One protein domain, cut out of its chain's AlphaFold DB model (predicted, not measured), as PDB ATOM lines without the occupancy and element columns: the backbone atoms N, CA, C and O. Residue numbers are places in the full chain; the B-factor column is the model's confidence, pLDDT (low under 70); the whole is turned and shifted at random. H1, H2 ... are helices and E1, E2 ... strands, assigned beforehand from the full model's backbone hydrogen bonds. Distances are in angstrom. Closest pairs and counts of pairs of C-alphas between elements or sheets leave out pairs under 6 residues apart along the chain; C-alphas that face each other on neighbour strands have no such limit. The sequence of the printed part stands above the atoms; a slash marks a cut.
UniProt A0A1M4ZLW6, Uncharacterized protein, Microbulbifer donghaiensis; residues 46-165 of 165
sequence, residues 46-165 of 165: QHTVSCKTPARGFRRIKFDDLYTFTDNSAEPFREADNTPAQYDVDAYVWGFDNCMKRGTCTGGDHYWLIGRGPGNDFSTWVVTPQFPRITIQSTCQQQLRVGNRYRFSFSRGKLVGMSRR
ATOM      1  N   GLN A  46       2.440  28.908 -13.065       87.69
ATOM      2  CA  GLN A  46       3.793  28.813 -12.520       87.69
ATOM      3  C   GLN A  46       3.839  29.267 -11.055       87.69
ATOM      4  O   GLN A  46       3.317  30.331 -10.707       87.69
ATOM      5  N   HIS A  47       4.501  28.482 -10.208       87.69
ATOM      6  CA  HIS A  47       4.890  28.876  -8.861       87.69
ATOM      7  C   HIS A  47       6.144  29.742  -8.924       87.69
ATOM      8  O   HIS A  47       7.197  29.297  -9.372       87.69
ATOM      9  N   THR A  48       6.025  30.999  -8.497       86.19
ATOM     10  CA  THR A  48       7.099  31.993  -8.650       86.19
ATOM     11  C   THR A  48       7.676  32.482  -7.330       86.19
ATOM     12  O   THR A  48       8.463  33.424  -7.320       86.19
ATOM     13  N   VAL A  49       7.262  31.897  -6.209       86.38
ATOM     14  CA  VAL A  49       7.731  32.273  -4.871       86.38
ATOM     15  C   VAL A  49       8.344  31.074  -4.168       86.38
ATOM     16  O   VAL A  49       8.234  29.935  -4.621       86.38
ATOM     17  N   SER A  50       9.017  31.333  -3.047       89.06
ATOM     18  CA  SER A  50       9.587  30.260  -2.248       89.06
ATOM     19  C   SER A  50       8.493  29.341  -1.702       89.06
ATOM     20  O   SER A  50       7.411  29.776  -1.315       89.06
ATOM     21  N   CYS A  51       8.844  28.077  -1.537       89.94
ATOM     22  CA  CYS A  51       8.035  27.054  -0.892       89.94
ATOM     23  C   CYS A  51       7.555  27.444   0.529       89.94
ATOM     24  O   CYS A  51       6.518  26.998   1.007       89.94
ATOM     25  N   LYS A  52       8.278  28.325   1.231       91.38
ATOM     26  CA  LYS A  52       7.905  28.793   2.577       91.38
ATOM     27  C   LYS A  52       6.990  30.023   2.567       91.38
ATOM     28  O   LYS A  52       6.556  30.452   3.631       91.38
ATOM     29  N   THR A  53       6.719  30.610   1.402       95.31
ATOM     30  CA  THR A  53       5.906  31.821   1.290       95.31
ATOM     31  C   THR A  53       4.439  31.494   1.600       95.31
ATOM     32  O   THR A  53       3.815  30.748   0.838       95.31
ATOM     33  N   PRO A  54       3.864  32.047   2.686       96.00
ATOM     34  CA  PRO A  54       2.485  31.766   3.053       96.00
ATOM     35  C   PRO A  54       1.506  32.345   2.026       96.00
ATOM     36  O   PRO A  54       1.835  33.262   1.265       96.00
ATOM     37  N   ALA A  55       0.278  31.829   2.030       96.44
ATOM     38  CA  ALA A  55      -0.829  32.426   1.301       96.44
ATOM     39  C   ALA A  55      -1.003  33.899   1.717       96.44
ATOM     40  O   ALA A  55      -0.890  34.258   2.888       96.44
ATOM     41  N   ARG A  56      -1.266  34.752   0.732       96.62
ATOM     42  CA  ARG A  56      -1.240  36.216   0.822       96.62
ATOM     43  C   ARG A  56      -2.479  36.821   1.478       96.62
ATOM     44  O   ARG A  56      -2.454  38.004   1.794       96.62
ATOM     45  N   GLY A  57      -3.542  36.039   1.676       95.31
ATOM     46  CA  GLY A  57      -4.775  36.525   2.294       95.31
ATOM     47  C   GLY A  57      -5.616  37.402   1.366       95.31
ATOM     48  O   GLY A  57      -6.337  38.270   1.851       95.31
ATOM     49  N   PHE A  58      -5.534  37.197   0.049       97.19
ATOM     50  CA  PHE A  58      -6.383  37.906  -0.909       97.19
ATOM     51  C   PHE A  58      -7.862  37.536  -0.734       97.19
ATOM     52  O   PHE A  58      -8.222  36.610   0.006       97.19
ATOM     53  N   ARG A  59      -8.740  38.241  -1.463       95.50
ATOM     54  CA  ARG A  59     -10.160  37.882  -1.539       95.50
ATOM     55  C   ARG A  59     -10.283  36.410  -1.919       95.50
ATOM     56  O   ARG A  59      -9.739  35.972  -2.932       95.50
ATOM     57  N   ARG A  60     -11.001  35.649  -1.092       95.19
ATOM     58  CA  ARG A  60     -11.226  34.231  -1.352       95.19
ATOM     59  C   ARG A  60     -12.309  34.060  -2.406       95.19
ATOM     60  O   ARG A  60     -13.357  34.696  -2.320       95.19
ATOM     61  N   ILE A  61     -12.051  33.173  -3.352       92.31
ATOM     62  CA  ILE A  61     -12.984  32.774  -4.401       92.31
ATOM     63  C   ILE A  61     -13.259  31.285  -4.236       92.31
ATOM     64  O   ILE A  61     -12.379  30.530  -3.799       92.31
ATOM     65  N   LYS A  62     -14.494  30.857  -4.512       88.25
ATOM     66  CA  LYS A  62     -14.799  29.427  -4.513       88.25
ATOM     67  C   LYS A  62     -14.111  28.805  -5.714       88.25
ATOM     68  O   LYS A  62     -14.056  29.393  -6.784       88.25
ATOM     69  N   PHE A  63     -13.591  27.600  -5.544       86.31
ATOM     70  CA  PHE A  63     -12.888  26.925  -6.627       86.31
ATOM     71  C   PHE A  63     -13.761  26.751  -7.880       86.31
ATOM     72  O   PHE A  63     -13.262  26.887  -8.992       86.31
ATOM     73  N   ASP A  64     -15.057  26.491  -7.694       81.81
ATOM     74  CA  ASP A  64     -16.012  26.333  -8.794       81.81
ATOM     75  C   ASP A  64     -16.253  27.630  -9.576       81.81
ATOM     76  O   ASP A  64     -16.577  27.560 -10.753       81.81
ATOM     77  N   ASP A  65     -16.004  28.794  -8.970       86.56
ATOM     78  CA  ASP A  65     -16.170  30.095  -9.625       86.56
ATOM     79  C   ASP A  65     -14.960  30.458 -10.510       86.56
ATOM     80  O   ASP A  65     -14.988  31.465 -11.211       86.56
ATOM     81  N   LEU A  66     -13.868  29.679 -10.467       84.81
ATOM     82  CA  LEU A  66     -12.657  29.953 -11.253       84.81
ATOM     83  C   LEU A  66     -12.766  29.501 -12.711       84.81
ATOM     84  O   LEU A  66     -11.927  29.880 -13.529       84.81
ATOM     85  N   TYR A  67     -13.756  28.669 -13.027       80.19
ATOM     86  CA  TYR A  67     -13.901  28.059 -14.341       80.19
ATOM     87  C   TYR A  67     -15.347  28.096 -14.800       80.19
ATOM     88  O   TYR A  67     -16.276  27.942 -14.014       80.19
ATOM     89  N   THR A  68     -15.528  28.243 -16.102       80.50
ATOM     90  CA  THR A  68     -16.821  28.122 -16.765       80.50
ATOM     91  C   THR A  68     -16.771  26.916 -17.688       80.50
ATOM     92  O   THR A  68     -15.778  26.719 -18.393       80.50
ATOM     93  N   PHE A  69     -17.824  26.101 -17.668       77.50
ATOM     94  CA  PHE A  69     -17.984  25.023 -18.638       77.50
ATOM     95  C   PHE A  69     -18.163  25.605 -20.036       77.50
ATOM     96  O   PHE A  69     -18.746  26.677 -20.202       77.50
ATOM     97  N   THR A  70     -17.638  24.907 -21.032       74.62
ATOM     98  CA  THR A  70     -17.853  25.260 -22.433       74.62
ATOM     99  C   THR A  70     -18.589  24.124 -23.130       74.62
ATOM    100  O   THR A  70     -18.541  22.976 -22.684       74.62
ATOM    101  N   ASP A  71     -19.213  24.436 -24.260       76.56
ATOM    102  CA  ASP A  71     -19.851  23.438 -25.123       76.56
ATOM    103  C   ASP A  71     -18.840  22.735 -26.055       76.56
ATOM    104  O   ASP A  71     -19.209  21.903 -26.884       76.56
ATOM    105  N   ASN A  72     -17.545  23.057 -25.941       72.94
ATOM    106  CA  ASN A  72     -16.475  22.464 -26.733       72.94
ATOM    107  C   ASN A  72     -15.893  21.238 -26.018       72.94
ATOM    108  O   ASN A  72     -15.186  21.362 -25.021       72.94
ATOM    109  N   SER A  73     -16.097  20.046 -26.577       70.12
ATOM    110  CA  SER A  73     -15.561  18.794 -26.026       70.12
ATOM    111  C   SER A  73     -14.028  18.734 -25.972       70.12
ATOM    112  O   SER A  73     -13.479  17.998 -25.154       70.12
ATOM    113  N   ALA A  74     -13.325  19.514 -26.801       68.62
ATOM    114  CA  ALA A  74     -11.865  19.625 -26.765       68.62
ATOM    115  C   ALA A  74     -11.358  20.591 -25.676       68.62
ATOM    116  O   ALA A  74     -10.197  20.514 -25.271       68.62
ATOM    117  N   GLU A  75     -12.216  21.489 -25.188       70.69
ATOM    118  CA  GLU A  75     -11.916  22.450 -24.121       70.69
ATOM    119  C   GLU A  75     -13.126  22.595 -23.178       70.69
ATOM    120  O   GLU A  75     -13.705  23.673 -23.078       70.69
ATOM    121  N   PRO A  76     -13.548  21.526 -22.475       68.62
ATOM    122  CA  PRO A  76     -14.828  21.474 -21.754       68.62
ATOM    123  C   PRO A  76     -14.956  22.482 -20.602       68.62
ATOM    124  O   PRO A  76     -16.026  22.634 -20.015       68.62
ATOM    125  N   PHE A  77     -13.873  23.169 -20.252       74.88
ATOM    126  CA  PHE A  77     -13.854  24.241 -19.272       74.88
ATOM    127  C   PHE A  77     -12.745  25.241 -19.610       74.88
ATOM    128  O   PHE A  77     -11.674  24.866 -20.086       74.88
ATOM    129  N   ARG A  78     -12.994  26.515 -19.307       78.06
ATOM    130  CA  ARG A  78     -12.042  27.628 -19.442       78.06
ATOM    131  C   ARG A  78     -12.029  28.469 -18.172       78.06
ATOM    132  O   ARG A  78     -12.973  28.394 -17.388       78.06
ATOM    133  N   GLU A  79     -10.967  29.240 -17.944       81.00
ATOM    134  CA  GLU A  79     -10.937  30.188 -16.818       81.00
ATOM    135  C   GLU A  79     -12.098  31.183 -16.939       81.00
ATOM    136  O   GLU A  79     -12.404  31.648 -18.036       81.00
ATOM    137  N   ALA A  80     -12.760  31.481 -15.820       85.38
ATOM    138  CA  ALA A  80     -13.881  32.410 -15.805       85.38
ATOM    139  C   ALA A  80     -13.398  33.835 -16.125       85.38
ATOM    140  O   ALA A  80     -12.435  34.320 -15.520       85.38
ATOM    141  N   ASP A  81     -14.092  34.522 -17.038       84.56
ATOM    142  CA  ASP A  81     -13.699  35.844 -17.559       84.56
ATOM    143  C   ASP A  81     -13.628  36.927 -16.460       84.56
ATOM    144  O   ASP A  81     -12.903  37.914 -16.576       84.56
ATOM    145  N   ASN A  82     -14.356  36.736 -15.359       85.12
ATOM    146  CA  ASN A  82     -14.417  37.638 -14.211       85.12
ATOM    147  C   ASN A  82     -13.471  37.242 -13.060       85.12
ATOM    148  O   ASN A  82     -13.604  37.778 -11.955       85.12
ATOM    149  N   THR A  83     -12.524  36.325 -13.287       86.69
ATOM    150  CA  THR A  83     -11.532  35.955 -12.268       86.69
ATOM    151  C   THR A  83     -10.664  37.176 -11.924       86.69
ATOM    152  O   THR A  83      -9.964  37.704 -12.791       86.69
ATOM    153  N   PRO A  84     -10.654  37.649 -10.664       91.38
ATOM    154  CA  PRO A  84      -9.840  38.778 -10.238       91.38
ATOM    155  C   PRO A  84      -8.351  38.558 -10.491       91.38
ATOM    156  O   PRO A  84      -7.829  37.449 -10.382       91.38
ATOM    157  N   ALA A  85      -7.620  39.650 -10.711       92.81
ATOM    158  CA  ALA A  85      -6.171  39.589 -10.878       92.81
ATOM    159  C   ALA A  85      -5.437  39.055  -9.634       92.81
ATOM    160  O   ALA A  85      -4.298  38.609  -9.753       92.81
ATOM    161  N   GLN A  86      -6.043  39.123  -8.445       97.00
ATOM    162  CA  GLN A  86      -5.504  38.591  -7.194       97.00
ATOM    163  C   GLN A  86      -6.602  37.869  -6.427       97.00
ATOM    164  O   GLN A  86      -7.654  38.450  -6.160       97.00
ATOM    165  N   TYR A  87      -6.354  36.618  -6.056       96.56
ATOM    166  CA  TYR A  87      -7.327  35.822  -5.320       96.56
ATOM    167  C   TYR A  87      -6.673  34.712  -4.510       96.56
ATOM    168  O   TYR A  87      -5.607  34.203  -4.853       96.56
ATOM    169  N   ASP A  88      -7.354  34.324  -3.440       96.56
ATOM    170  CA  ASP A  88      -7.079  33.094  -2.714       96.56
ATOM    171  C   ASP A  88      -8.103  32.033  -3.122       96.56
ATOM    172  O   ASP A  88      -9.292  32.322  -3.250       96.56
ATOM    173  N   VAL A  89      -7.675  30.781  -3.229       93.75
ATOM    174  CA  VAL A  89      -8.572  29.635  -3.390       93.75
ATOM    175  C   VAL A  89      -8.129  28.502  -2.477       93.75
ATOM    176  O   VAL A  89      -6.940  28.214  -2.346       93.75
ATOM    177  N   ASP A  90      -9.089  27.862  -1.817       92.69
ATOM    178  CA  ASP A  90      -8.820  26.627  -1.087       92.69
ATOM    179  C   ASP A  90      -9.020  25.437  -2.041       92.69
ATOM    180  O   ASP A  90     -10.107  25.285  -2.595       92.69
ATOM    181  N   ALA A  91      -8.008  24.584  -2.200       90.50
ATOM    182  CA  ALA A  91      -8.051  23.429  -3.099       90.50
ATOM    183  C   ALA A  91      -7.261  22.240  -2.532       90.50
ATOM    184  O   ALA A  91      -6.359  22.413  -1.709       90.50
ATOM    185  N   TYR A  92      -7.600  21.033  -2.975       88.69
ATOM    186  CA  TYR A  92      -6.841  19.816  -2.699       88.69
ATOM    187  C   TYR A  92      -5.835  19.559  -3.809       88.69
ATOM    188  O   TYR A  92      -6.138  19.788  -4.978       88.69
ATOM    189  N   VAL A  93      -4.669  19.027  -3.447       88.06
ATOM    190  CA  VAL A  93      -3.748  18.428  -4.417       88.06
ATOM    191  C   VAL A  93      -4.255  17.020  -4.721       88.06
ATOM    192  O   VAL A  93      -4.193  16.140  -3.865       88.06
ATOM    193  N   TRP A  94      -4.789  16.810  -5.920       84.44
ATOM    194  CA  TRP A  94      -5.357  15.524  -6.338       84.44
ATOM    195  C   TRP A  94      -4.294  14.542  -6.829       84.44
ATOM    196  O   TRP A  94      -4.352  13.354  -6.537       84.44
ATOM    197  N   GLY A  95      -3.286  15.049  -7.530       83.25
ATOM    198  CA  GLY A  95      -2.197  14.243  -8.055       83.25
ATOM    199  C   GLY A  95      -1.055  15.122  -8.536       83.25
ATOM    200  O   GLY A  95      -1.131  16.354  -8.471       83.25
ATOM    201  N   PHE A  96       0.008  14.481  -9.010       87.19
ATOM    202  CA  PHE A  96       1.136  15.180  -9.603       87.19
ATOM    203  C   PHE A  96       1.812  14.349 -10.693       87.19
ATOM    204  O   PHE A  96       1.806  13.118 -10.663       87.19
ATOM    205  N   ASP A  97       2.427  15.048 -11.635       86.50
ATOM    206  CA  ASP A  97       3.350  14.517 -12.624       86.50
ATOM    207  C   ASP A  97       4.772  14.888 -12.184       86.50
ATOM    208  O   ASP A  97       5.138  16.066 -12.179       86.50
ATOM    209  N   ASN A  98       5.572  13.871 -11.840       84.62
ATOM    210  CA  ASN A  98       7.005  14.020 -11.580       84.62
ATOM    211  C   ASN A  98       7.787  14.226 -12.892       84.62
ATOM    212  O   ASN A  98       8.569  13.369 -13.321       84.62
ATOM    213  N   CYS A  99       7.494  15.320 -13.587       81.56
ATOM    214  CA  CYS A  99       8.074  15.639 -14.881       81.56
ATOM    215  C   CYS A  99       9.531  16.099 -14.740       81.56
ATOM    216  O   CYS A  99      10.319  15.898 -15.665       81.56
ATOM    217  N   MET A 100       9.927  16.624 -13.570       84.00
ATOM    218  CA  MET A 100      11.311  17.032 -13.308       84.00
ATOM    219  C   MET A 100      12.236  15.819 -13.306       84.00
ATOM    220  O   MET A 100      13.254  15.814 -13.993       84.00
ATOM    221  N   LYS A 101      11.855  14.742 -12.603       86.31
ATOM    222  CA  LYS A 101      12.630  13.489 -12.600       86.31
ATOM    223  C   LYS A 101      12.679  12.835 -13.983       86.31
ATOM    224  O   LYS A 101      13.647  12.149 -14.298       86.31
ATOM    225  N   ARG A 102      11.638  13.030 -14.795       82.88
ATOM    226  CA  ARG A 102      11.551  12.512 -16.168       82.88
ATOM    227  C   ARG A 102      12.262  13.386 -17.207       82.88
ATOM    228  O   ARG A 102      12.357  12.969 -18.355       82.88
ATOM    229  N   GLY A 103      12.740  14.574 -16.832       80.50
ATOM    230  CA  GLY A 103      13.382  15.518 -17.750       80.50
ATOM    231  C   GLY A 103      12.429  16.157 -18.768       80.50
ATOM    232  O   GLY A 103      12.883  16.681 -19.779       80.50
ATOM    233  N   THR A 104      11.114  16.113 -18.530       78.94
ATOM    234  CA  THR A 104      10.092  16.633 -19.458       78.94
ATOM    235  C   THR A 104       9.600  18.036 -19.095       78.94
ATOM    236  O   THR A 104       8.788  18.609 -19.821       78.94
ATOM    237  N   CYS A 105      10.086  18.616 -17.995       79.94
ATOM    238  CA  CYS A 105       9.790  19.987 -17.586       79.94
ATOM    239  C   CYS A 105      10.991  20.634 -16.872       79.94
ATOM    240  O   CYS A 105      11.845  19.939 -16.329       79.94
ATOM    241  N   THR A 106      11.060  21.972 -16.888       76.62
ATOM    242  CA  THR A 106      12.196  22.751 -16.349       76.62
ATOM    243  C   THR A 106      11.837  23.672 -15.176       76.62
ATOM    244  O   THR A 106      12.730  24.173 -14.498       76.62
ATOM    245  N   GLY A 107      10.547  23.907 -14.913       77.25
ATOM    246  CA  GLY A 107      10.062  24.867 -13.907       77.25
ATOM    247  C   GLY A 107       9.481  24.244 -12.632       77.25
ATOM    248  O   GLY A 107       8.906  24.965 -11.818       77.25
ATOM    249  N   GLY A 108       9.597  22.925 -12.459       86.94
ATOM    250  CA  GLY A 108       8.989  22.164 -11.363       86.94
ATOM    251  C   GLY A 108       7.979  21.122 -11.845       86.94
ATOM    252  O   GLY A 108       7.566  21.149 -13.004       86.94
ATOM    253  N   ASP A 109       7.586  20.230 -10.937       88.94
ATOM    254  CA  ASP A 109       6.573  19.198 -11.172       88.94
ATOM    255  C   ASP A 109       5.196  19.834 -11.407       88.94
ATOM    256  O   ASP A 109       4.889  20.907 -10.869       88.94
ATOM    257  N   HIS A 110       4.344  19.167 -12.187       89.62
ATOM    258  CA  HIS A 110       2.958  19.595 -12.341       89.62
ATOM    259  C   HIS A 110       2.094  18.987 -11.245       89.62
ATOM    260  O   HIS A 110       2.131  17.782 -11.020       89.62
ATOM    261  N   TYR A 111       1.275  19.809 -10.600       89.12
ATOM    262  CA  TYR A 111       0.291  19.372  -9.616       89.12
ATOM    263  C   TYR A 111      -1.102  19.734 -10.091       89.12
ATOM    264  O   TYR A 111      -1.352  20.852 -10.549       89.12
ATOM    265  N   TRP A 112      -2.015  18.795  -9.919       87.62
ATOM    266  CA  TRP A 112      -3.414  18.951 -10.268       87.62
ATOM    267  C   TRP A 112      -4.221  19.320  -9.034       87.62
ATOM    268  O   TRP A 112      -4.153  18.623  -8.017       87.62
ATOM    269  N   LEU A 113      -4.977  20.414  -9.117       87.62
ATOM    270  CA  LEU A 113      -5.806  20.895  -8.019       87.62
ATOM    271  C   LEU A 113      -7.292  20.694  -8.308       87.62
ATOM    272  O   LEU A 113      -7.748  20.858  -9.444       87.62
ATOM    273  N   ILE A 114      -8.042  20.411  -7.244       82.69
ATOM    274  CA  ILE A 114      -9.501  20.252  -7.255       82.69
ATOM    275  C   ILE A 114     -10.144  21.015  -6.086       82.69
ATOM    276  O   ILE A 114      -9.548  21.153  -5.017       82.69
ATOM    277  N   GLY A 115     -11.365  21.518  -6.276       76.75
ATOM    278  CA  GLY A 115     -12.061  22.369  -5.303       76.75
ATOM    279  C   GLY A 115     -12.654  21.625  -4.118       76.75
ATOM    280  O   GLY A 115     -12.349  21.953  -2.971       76.75
ATOM    281  N   ARG A 116     -13.523  20.658  -4.422       70.69
ATOM    282  CA  ARG A 116     -14.063  19.552  -3.607       70.69
ATOM    283  C   ARG A 116     -15.245  18.946  -4.378       70.69
ATOM    284  O   ARG A 116     -15.929  19.674  -5.087       70.69
ATOM    285  N   GLY A 117     -15.472  17.638  -4.256       47.50
ATOM    286  CA  GLY A 117     -16.694  16.989  -4.751       47.50
ATOM    287  C   GLY A 117     -17.827  16.997  -3.708       47.50
ATOM    288  O   GLY A 117     -17.582  17.352  -2.549       47.50
ATOM    289  N   PRO A 118     -19.064  16.612  -4.076       35.97
ATOM    290  CA  PRO A 118     -20.215  16.666  -3.185       35.97
ATOM    291  C   PRO A 118     -20.174  15.472  -2.219       35.97
ATOM    292  O   PRO A 118     -20.339  14.334  -2.643       35.97
ATOM    293  N   GLY A 119     -19.907  15.726  -0.930       41.03
ATOM    294  CA  GLY A 119     -19.968  14.696   0.124       41.03
ATOM    295  C   GLY A 119     -18.881  14.718   1.208       41.03
ATOM    296  O   GLY A 119     -18.957  13.929   2.137       41.03
ATOM    297  N   ASN A 120     -17.908  15.634   1.155       50.56
ATOM    298  CA  ASN A 120     -16.888  15.837   2.204       50.56
ATOM    299  C   ASN A 120     -15.848  14.714   2.441       50.56
ATOM    300  O   ASN A 120     -15.171  14.772   3.466       50.56
ATOM    301  N   ASP A 121     -15.602  13.790   1.503       52.72
ATOM    302  CA  ASP A 121     -14.462  12.858   1.602       52.72
ATOM    303  C   ASP A 121     -13.597  12.837   0.323       52.72
ATOM    304  O   ASP A 121     -14.100  12.737  -0.797       52.72
ATOM    305  N   PHE A 122     -12.278  12.983   0.493       56.25
ATOM    306  CA  PHE A 122     -11.273  12.899  -0.574       56.25
ATOM    307  C   PHE A 122     -11.077  11.446  -1.044       56.25
ATOM    308  O   PHE A 122     -10.714  11.223  -2.199       56.25
ATOM    309  N   SER A 123     -11.357  10.464  -0.177       53.38
ATOM    310  CA  SER A 123     -11.151   9.032  -0.437       53.38
ATOM    311  C   SER A 123     -11.991   8.511  -1.612       53.38
ATOM    312  O   SER A 123     -11.486   7.773  -2.457       53.38
ATOM    313  N   THR A 124     -13.238   8.974  -1.739       47.78
ATOM    314  CA  THR A 124     -14.181   8.564  -2.793       47.78
ATOM    315  C   THR A 124     -13.765   9.060  -4.188       47.78
ATOM    316  O   THR A 124     -14.157   8.479  -5.194       47.78
ATOM    317  N   TRP A 125     -12.931  10.105  -4.273       52.84
ATOM    318  CA  TRP A 125     -12.576  10.777  -5.532       52.84
ATOM    319  C   TRP A 125     -11.271  10.308  -6.178       52.84
ATOM    320  O   TRP A 125     -11.019  10.639  -7.335       52.84
ATOM    321  N   VAL A 126     -10.453   9.510  -5.487       49.88
ATOM    322  CA  VAL A 126      -9.261   8.889  -6.099       49.88
ATOM    323  C   VAL A 126      -9.653   7.978  -7.279       49.88
ATOM    324  O   VAL A 126      -8.842   7.743  -8.170       49.88
ATOM    325  N   VAL A 127     -10.913   7.524  -7.324       45.53
ATOM    326  CA  VAL A 127     -11.425   6.533  -8.282       45.53
ATOM    327  C   VAL A 127     -12.035   7.160  -9.547       45.53
ATOM    328  O   VAL A 127     -12.095   6.500 -10.581       45.53
ATOM    329  N   THR A 128     -12.458   8.431  -9.526       43.00
ATOM    330  CA  THR A 128     -13.105   9.068 -10.690       43.00
ATOM    331  C   THR A 128     -12.217  10.171 -11.268       43.00
ATOM    332  O   THR A 128     -11.975  11.168 -10.582       43.00
ATOM    333  N   PRO A 129     -11.745  10.053 -12.524       47.47
ATOM    334  CA  PRO A 129     -10.947  11.093 -13.155       47.47
ATOM    335  C   PRO A 129     -11.822  12.320 -13.420       47.47
ATOM    336  O   PRO A 129     -12.499  12.421 -14.440       47.47
ATOM    337  N   GLN A 130     -11.819  13.277 -12.493       55.19
ATOM    338  CA  GLN A 130     -12.220  14.632 -12.840       55.19
ATOM    339  C   GLN A 130     -11.103  15.272 -13.648       55.19
ATOM    340  O   GLN A 130      -9.924  15.144 -13.313       55.19
ATOM    341  N   PHE A 131     -11.479  16.018 -14.683       58.62
ATOM    342  CA  PHE A 131     -10.548  16.932 -15.316       58.62
ATOM    343  C   PHE A 131     -10.040  17.913 -14.250       58.62
ATOM    344  O   PHE A 131     -10.845  18.637 -13.653       58.62
ATOM    345  N   PRO A 132      -8.733  17.916 -13.946       60.25
ATOM    346  CA  PRO A 132      -8.206  18.790 -12.915       60.25
ATOM    347  C   PRO A 132      -8.405  20.221 -13.377       60.25
ATOM    348  O   PRO A 132      -7.919  20.561 -14.442       60.25
ATOM    349  N   ARG A 133      -9.130  21.061 -12.632       72.31
ATOM    350  CA  ARG A 133      -9.483  22.391 -13.160       72.31
ATOM    351  C   ARG A 133      -8.314  23.368 -13.095       72.31
ATOM    352  O   ARG A 133      -8.203  24.225 -13.955       72.31
ATOM    353  N   ILE A 134      -7.390  23.199 -12.145       82.25
ATOM    354  CA  ILE A 134      -6.146  23.978 -12.082       82.25
ATOM    355  C   ILE A 134      -4.959  23.026 -12.176       82.25
ATOM    356  O   ILE A 134      -4.865  22.071 -11.408       82.25
ATOM    357  N   THR A 135      -4.010  23.339 -13.053       87.88
ATOM    358  CA  THR A 135      -2.661  22.767 -12.994       87.88
ATOM    359  C   THR A 135      -1.707  23.843 -12.492       87.88
ATOM    360  O   THR A 135      -1.729  24.964 -13.000       87.88
ATOM    361  N   ILE A 136      -0.875  23.532 -11.500       90.44
ATOM    362  CA  ILE A 136       0.230  24.398 -11.066       90.44
ATOM    363  C   ILE A 136       1.563  23.731 -11.382       90.44
ATOM    364  O   ILE A 136       1.661  22.508 -11.360       90.44
ATOM    365  N   GLN A 137       2.592  24.530 -11.635       91.62
ATOM    366  CA  GLN A 137       3.963  24.050 -11.788       91.62
ATOM    367  C   GLN A 137       4.787  24.492 -10.581       91.62
ATOM    368  O   GLN A 137       4.853  25.689 -10.314       91.62
ATOM    369  N   SER A 138       5.373  23.560  -9.826       90.31
ATOM    370  CA  SER A 138       6.010  23.866  -8.539       90.31
ATOM    371  C   SER A 138       7.191  22.948  -8.233       90.31
ATOM    372  O   SER A 138       7.160  21.755  -8.502       90.31
ATOM    373  N   THR A 139       8.229  23.489  -7.596       90.38
ATOM    374  CA  THR A 139       9.371  22.713  -7.079       90.38
ATOM    375  C   THR A 139       9.164  22.246  -5.632       90.38
ATOM    376  O   THR A 139      10.021  21.584  -5.051       90.38
ATOM    377  N   CYS A 140       8.018  22.559  -5.019       90.50
ATOM    378  CA  CYS A 140       7.770  22.364  -3.588       90.50
ATOM    379  C   CYS A 140       7.278  20.956  -3.221       90.50
ATOM    380  O   CYS A 140       6.361  20.801  -2.410       90.50
ATOM    381  N   GLN A 141       7.906  19.920  -3.778       84.81
ATOM    382  CA  GLN A 141       7.496  18.519  -3.622       84.81
ATOM    383  C   GLN A 141       7.447  18.041  -2.165       84.81
ATOM    384  O   GLN A 141       6.619  17.210  -1.797       84.81
ATOM    385  N   GLN A 142       8.293  18.599  -1.299       86.88
ATOM    386  CA  GLN A 142       8.300  18.245   0.121       86.88
ATOM    387  C   GLN A 142       7.080  18.782   0.890       86.88
ATOM    388  O   GLN A 142       6.754  18.267   1.962       86.88
ATOM    389  N   GLN A 143       6.393  19.789   0.348       89.19
ATOM    390  CA  GLN A 143       5.307  20.502   1.022       89.19
ATOM    391  C   GLN A 143       3.948  20.272   0.374       89.19
ATOM    392  O   GLN A 143       2.958  20.203   1.099       89.19
ATOM    393  N   LEU A 144       3.894  20.139  -0.956       89.62
ATOM    394  CA  LEU A 144       2.689  19.801  -1.708       89.62
ATOM    395  C   LEU A 144       2.498  18.287  -1.705       89.62
ATOM    396  O   LEU A 144       3.178  17.555  -2.421       89.62
ATOM    397  N   ARG A 145       1.577  17.813  -0.867       89.38
ATOM    398  CA  ARG A 145       1.255  16.392  -0.739       89.38
ATOM    399  C   ARG A 145      -0.119  16.130  -1.323       89.38
ATOM    400  O   ARG A 145      -1.066  16.853  -1.016       89.38
ATOM    401  N   VAL A 146      -0.210  15.083  -2.133       86.50
ATOM    402  CA  VAL A 146      -1.484  14.559  -2.631       86.50
ATOM    403  C   VAL A 146      -2.400  14.232  -1.448       86.50
ATOM    404  O   VAL A 146      -1.931  13.746  -0.421       86.50
ATOM    405  N   GLY A 147      -3.687  14.552  -1.571       82.69
ATOM    406  CA  GLY A 147      -4.690  14.365  -0.521       82.69
ATOM    407  C   GLY A 147      -4.803  15.504   0.478       82.69
ATOM    408  O   GLY A 147      -5.817  15.613   1.166       82.69
ATOM    409  N   ASN A 148      -3.830  16.411   0.520       88.25
ATOM    410  CA  ASN A 148      -3.902  17.548   1.419       88.25
ATOM    411  C   ASN A 148      -4.608  18.740   0.781       88.25
ATOM    412  O   ASN A 148      -4.482  19.023  -0.415       88.25
ATOM    413  N   ARG A 149      -5.300  19.483   1.643       90.06
ATOM    414  CA  ARG A 149      -5.898  20.767   1.316       90.06
ATOM    415  C   ARG A 149      -4.938  21.905   1.632       90.06
ATOM    416  O   ARG A 149      -4.302  21.935   2.686       90.06
ATOM    417  N   TYR A 150      -4.899  22.879   0.739       93.56
ATOM    418  CA  TYR A 150      -4.123  24.096   0.904       93.56
ATOM    419  C   TYR A 150      -4.965  25.303   0.524       93.56
ATOM    420  O   TYR A 150      -5.934  25.215  -0.233       93.56
ATOM    421  N   ARG A 151      -4.553  26.448   1.049       95.88
ATOM    422  CA  ARG A 151      -4.915  27.755   0.529       95.88
ATOM    423  C   ARG A 151      -3.832  28.185  -0.447       95.88
ATOM    424  O   ARG A 151      -2.676  28.275  -0.045       95.88
ATOM    425  N   PHE A 152      -4.207  28.458  -1.686       95.94
ATOM    426  CA  PHE A 152      -3.322  28.946  -2.736       95.94
ATOM    427  C   PHE A 152      -3.650  30.401  -3.046       95.94
ATOM    428  O   PHE A 152      -4.820  30.740  -3.217       95.94
ATOM    429  N   SER A 153      -2.630  31.247  -3.142       97.31
ATOM    430  CA  SER A 153      -2.778  32.649  -3.532       97.31
ATOM    431  C   SER A 153      -2.247  32.857  -4.934       97.31
ATOM    432  O   SER A 153      -1.075  32.597  -5.206       97.31
ATOM    433  N   PHE A 154      -3.094  33.375  -5.810       95.38
ATOM    434  CA  PHE A 154      -2.750  33.673  -7.186       95.38
ATOM    435  C   PHE A 154      -2.689  35.178  -7.414       95.38
ATOM    436  O   PHE A 154      -3.497  35.940  -6.884       95.38
ATOM    437  N   SER A 155      -1.727  35.605  -8.229       94.75
ATOM    438  CA  SER A 155      -1.648  36.964  -8.749       94.75
ATOM    439  C   SER A 155      -1.291  36.931 -10.229       94.75
ATOM    440  O   SER A 155      -0.261  36.377 -10.606       94.75
ATOM    441  N   ARG A 156      -2.158  37.503 -11.072       90.69
ATOM    442  CA  ARG A 156      -2.015  37.585 -12.534       90.69
ATOM    443  C   ARG A 156      -1.636  36.232 -13.153       90.69
ATOM    444  O   ARG A 156      -0.670  36.124 -13.900       90.69
ATOM    445  N   GLY A 157      -2.363  35.182 -12.762       86.50
ATOM    446  CA  GLY A 157      -2.158  33.814 -13.250       86.50
ATOM    447  C   GLY A 157      -0.965  33.059 -12.650       86.50
ATOM    448  O   GLY A 157      -0.765  31.899 -12.992       86.50
ATOM    449  N   LYS A 158      -0.192  33.665 -11.741       92.06
ATOM    450  CA  LYS A 158       0.963  33.039 -11.076       92.06
ATOM    451  C   LYS A 158       0.630  32.649  -9.644       92.06
ATOM    452  O   LYS A 158      -0.088  33.379  -8.964       92.06
ATOM    453  N   LEU A 159       1.175  31.530  -9.176       94.12
ATOM    454  CA  LEU A 159       1.076  31.115  -7.778       94.12
ATOM    455  C   LEU A 159       2.121  31.884  -6.950       94.12
ATOM    456  O   LEU A 159       3.324  31.768  -7.191       94.12
ATOM    457  N   VAL A 160       1.646  32.676  -5.986       96.50
ATOM    458  CA  VAL A 160       2.444  33.636  -5.194       96.50
ATOM    459  C   VAL A 160       2.382  33.398  -3.682       96.50
ATOM    460  O   VAL A 160       2.811  34.242  -2.894       96.50
ATOM    461  N   GLY A 161       1.856  32.254  -3.260       95.88
ATOM    462  CA  GLY A 161       1.885  31.825  -1.869       95.88
ATOM    463  C   GLY A 161       0.992  30.620  -1.634       95.88
ATOM    464  O   GLY A 161       0.004  30.420  -2.345       95.88
ATOM    465  N   MET A 162       1.327  29.824  -0.624       95.81
ATOM    466  CA  MET A 162       0.504  28.695  -0.212       95.81
ATOM    467  C   MET A 162       0.579  28.456   1.295       95.81
ATOM    468  O   MET A 162       1.602  28.689   1.933       95.81
ATOM    469  N   SER A 163      -0.507  27.965   1.882       95.44
ATOM    470  CA  SER A 163      -0.547  27.576   3.294       95.44
ATOM    471  C   SER A 163      -1.344  26.299   3.468       95.44
ATOM    472  O   SER A 163      -2.401  26.136   2.856       95.44
ATOM    473  N   ARG A 164      -0.846  25.391   4.311       91.31
ATOM    474  CA  ARG A 164      -1.586  24.185   4.692       91.31
ATOM    475  C   ARG A 164      -2.851  24.587   5.460       91.31
ATOM    476  O   ARG A 164      -2.810  25.538   6.240       91.31
ATOM    477  N   ARG A 165      -3.959  23.907   5.170       79.81
ATOM    478  CA  ARG A 165      -5.259  24.086   5.827       79.81
ATOM    479  C   ARG A 165      -5.531  22.989   6.833       79.81
ATOM    480  O   ARG A 165      -4.999  21.876   6.625       79.81
TER     481      ARG A 165
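This is residues 46 to 165 of the 165 residues of an uncharacterized protein of Microbulbifer donghaiensis (UniProt A0A1M4ZLW6). Five antiparallel strands make one strongly twisted sheet that curls into a half-open barrel, with the long strand E3 bending sharply within it. The small hairpin of E1 and E2 stands off to one side, next to H1. The printed part has 120 residues, under half of them in named elements, which run H1, E1, E2, E3, H2, E4, E5, E6, E7; the class is mostly strand. The large sheet's order is E5, E4, E3, E6, E7. The whole is compact, with a radius of gyration of the C-alphas of 14.1 A and spans of 36 by 32 by 29 A.

H1, residues 63 to 66, is on the large sheet at a height over the sheet of 7.6 A, over none of its strands. E1, residues 67 to 69, and E2, residues 77 to 79, form an antiparallel hairpin, with N 68 and O 78 2.9 A apart. E3, residues 86 to 97, bends by 85 degrees at residue 94. Its residues 86 to 92 pair with E6, residues 149 to 155, where N 89 and O 152 are 2.9 A apart. Its residues 92 to 97 pair with E4, residues 109 to 114, where N 94 and O 112 are 2.8 A apart. H2, residues 99 to 102, only grazes the sheet. E4 and E5, residues 134 to 138, form a hairpin, with N 111 and O 136 2.8 A apart. E6 and E7, residues 158 to 164, form another, with N 153 and O 161 2.9 A apart. The closest C-alphas of the edge strands E5 and E7, Ile 136 and Leu 159, are 7.5 A apart. H1 and H2 are too short for an O i to N i+4 pair; each has one O i to N i+3 pair, within range.

H1 begins at C-alpha 63, (-12.888, 26.925, -6.627). E3 is 26.2 A long, E6 19.5 A, E7 18.3 A and E4 16.6 A. E7 ends at C-alpha 164, (-1.586, 24.185, 4.692).

The C-alphas of Lys 52 and Asp 71, the two farthest apart, are 39.6 A apart. The printed part has no cut. The link from E4 to E5 is long. pLDDT is under 70 at residues 74, 76 and 117 to 132.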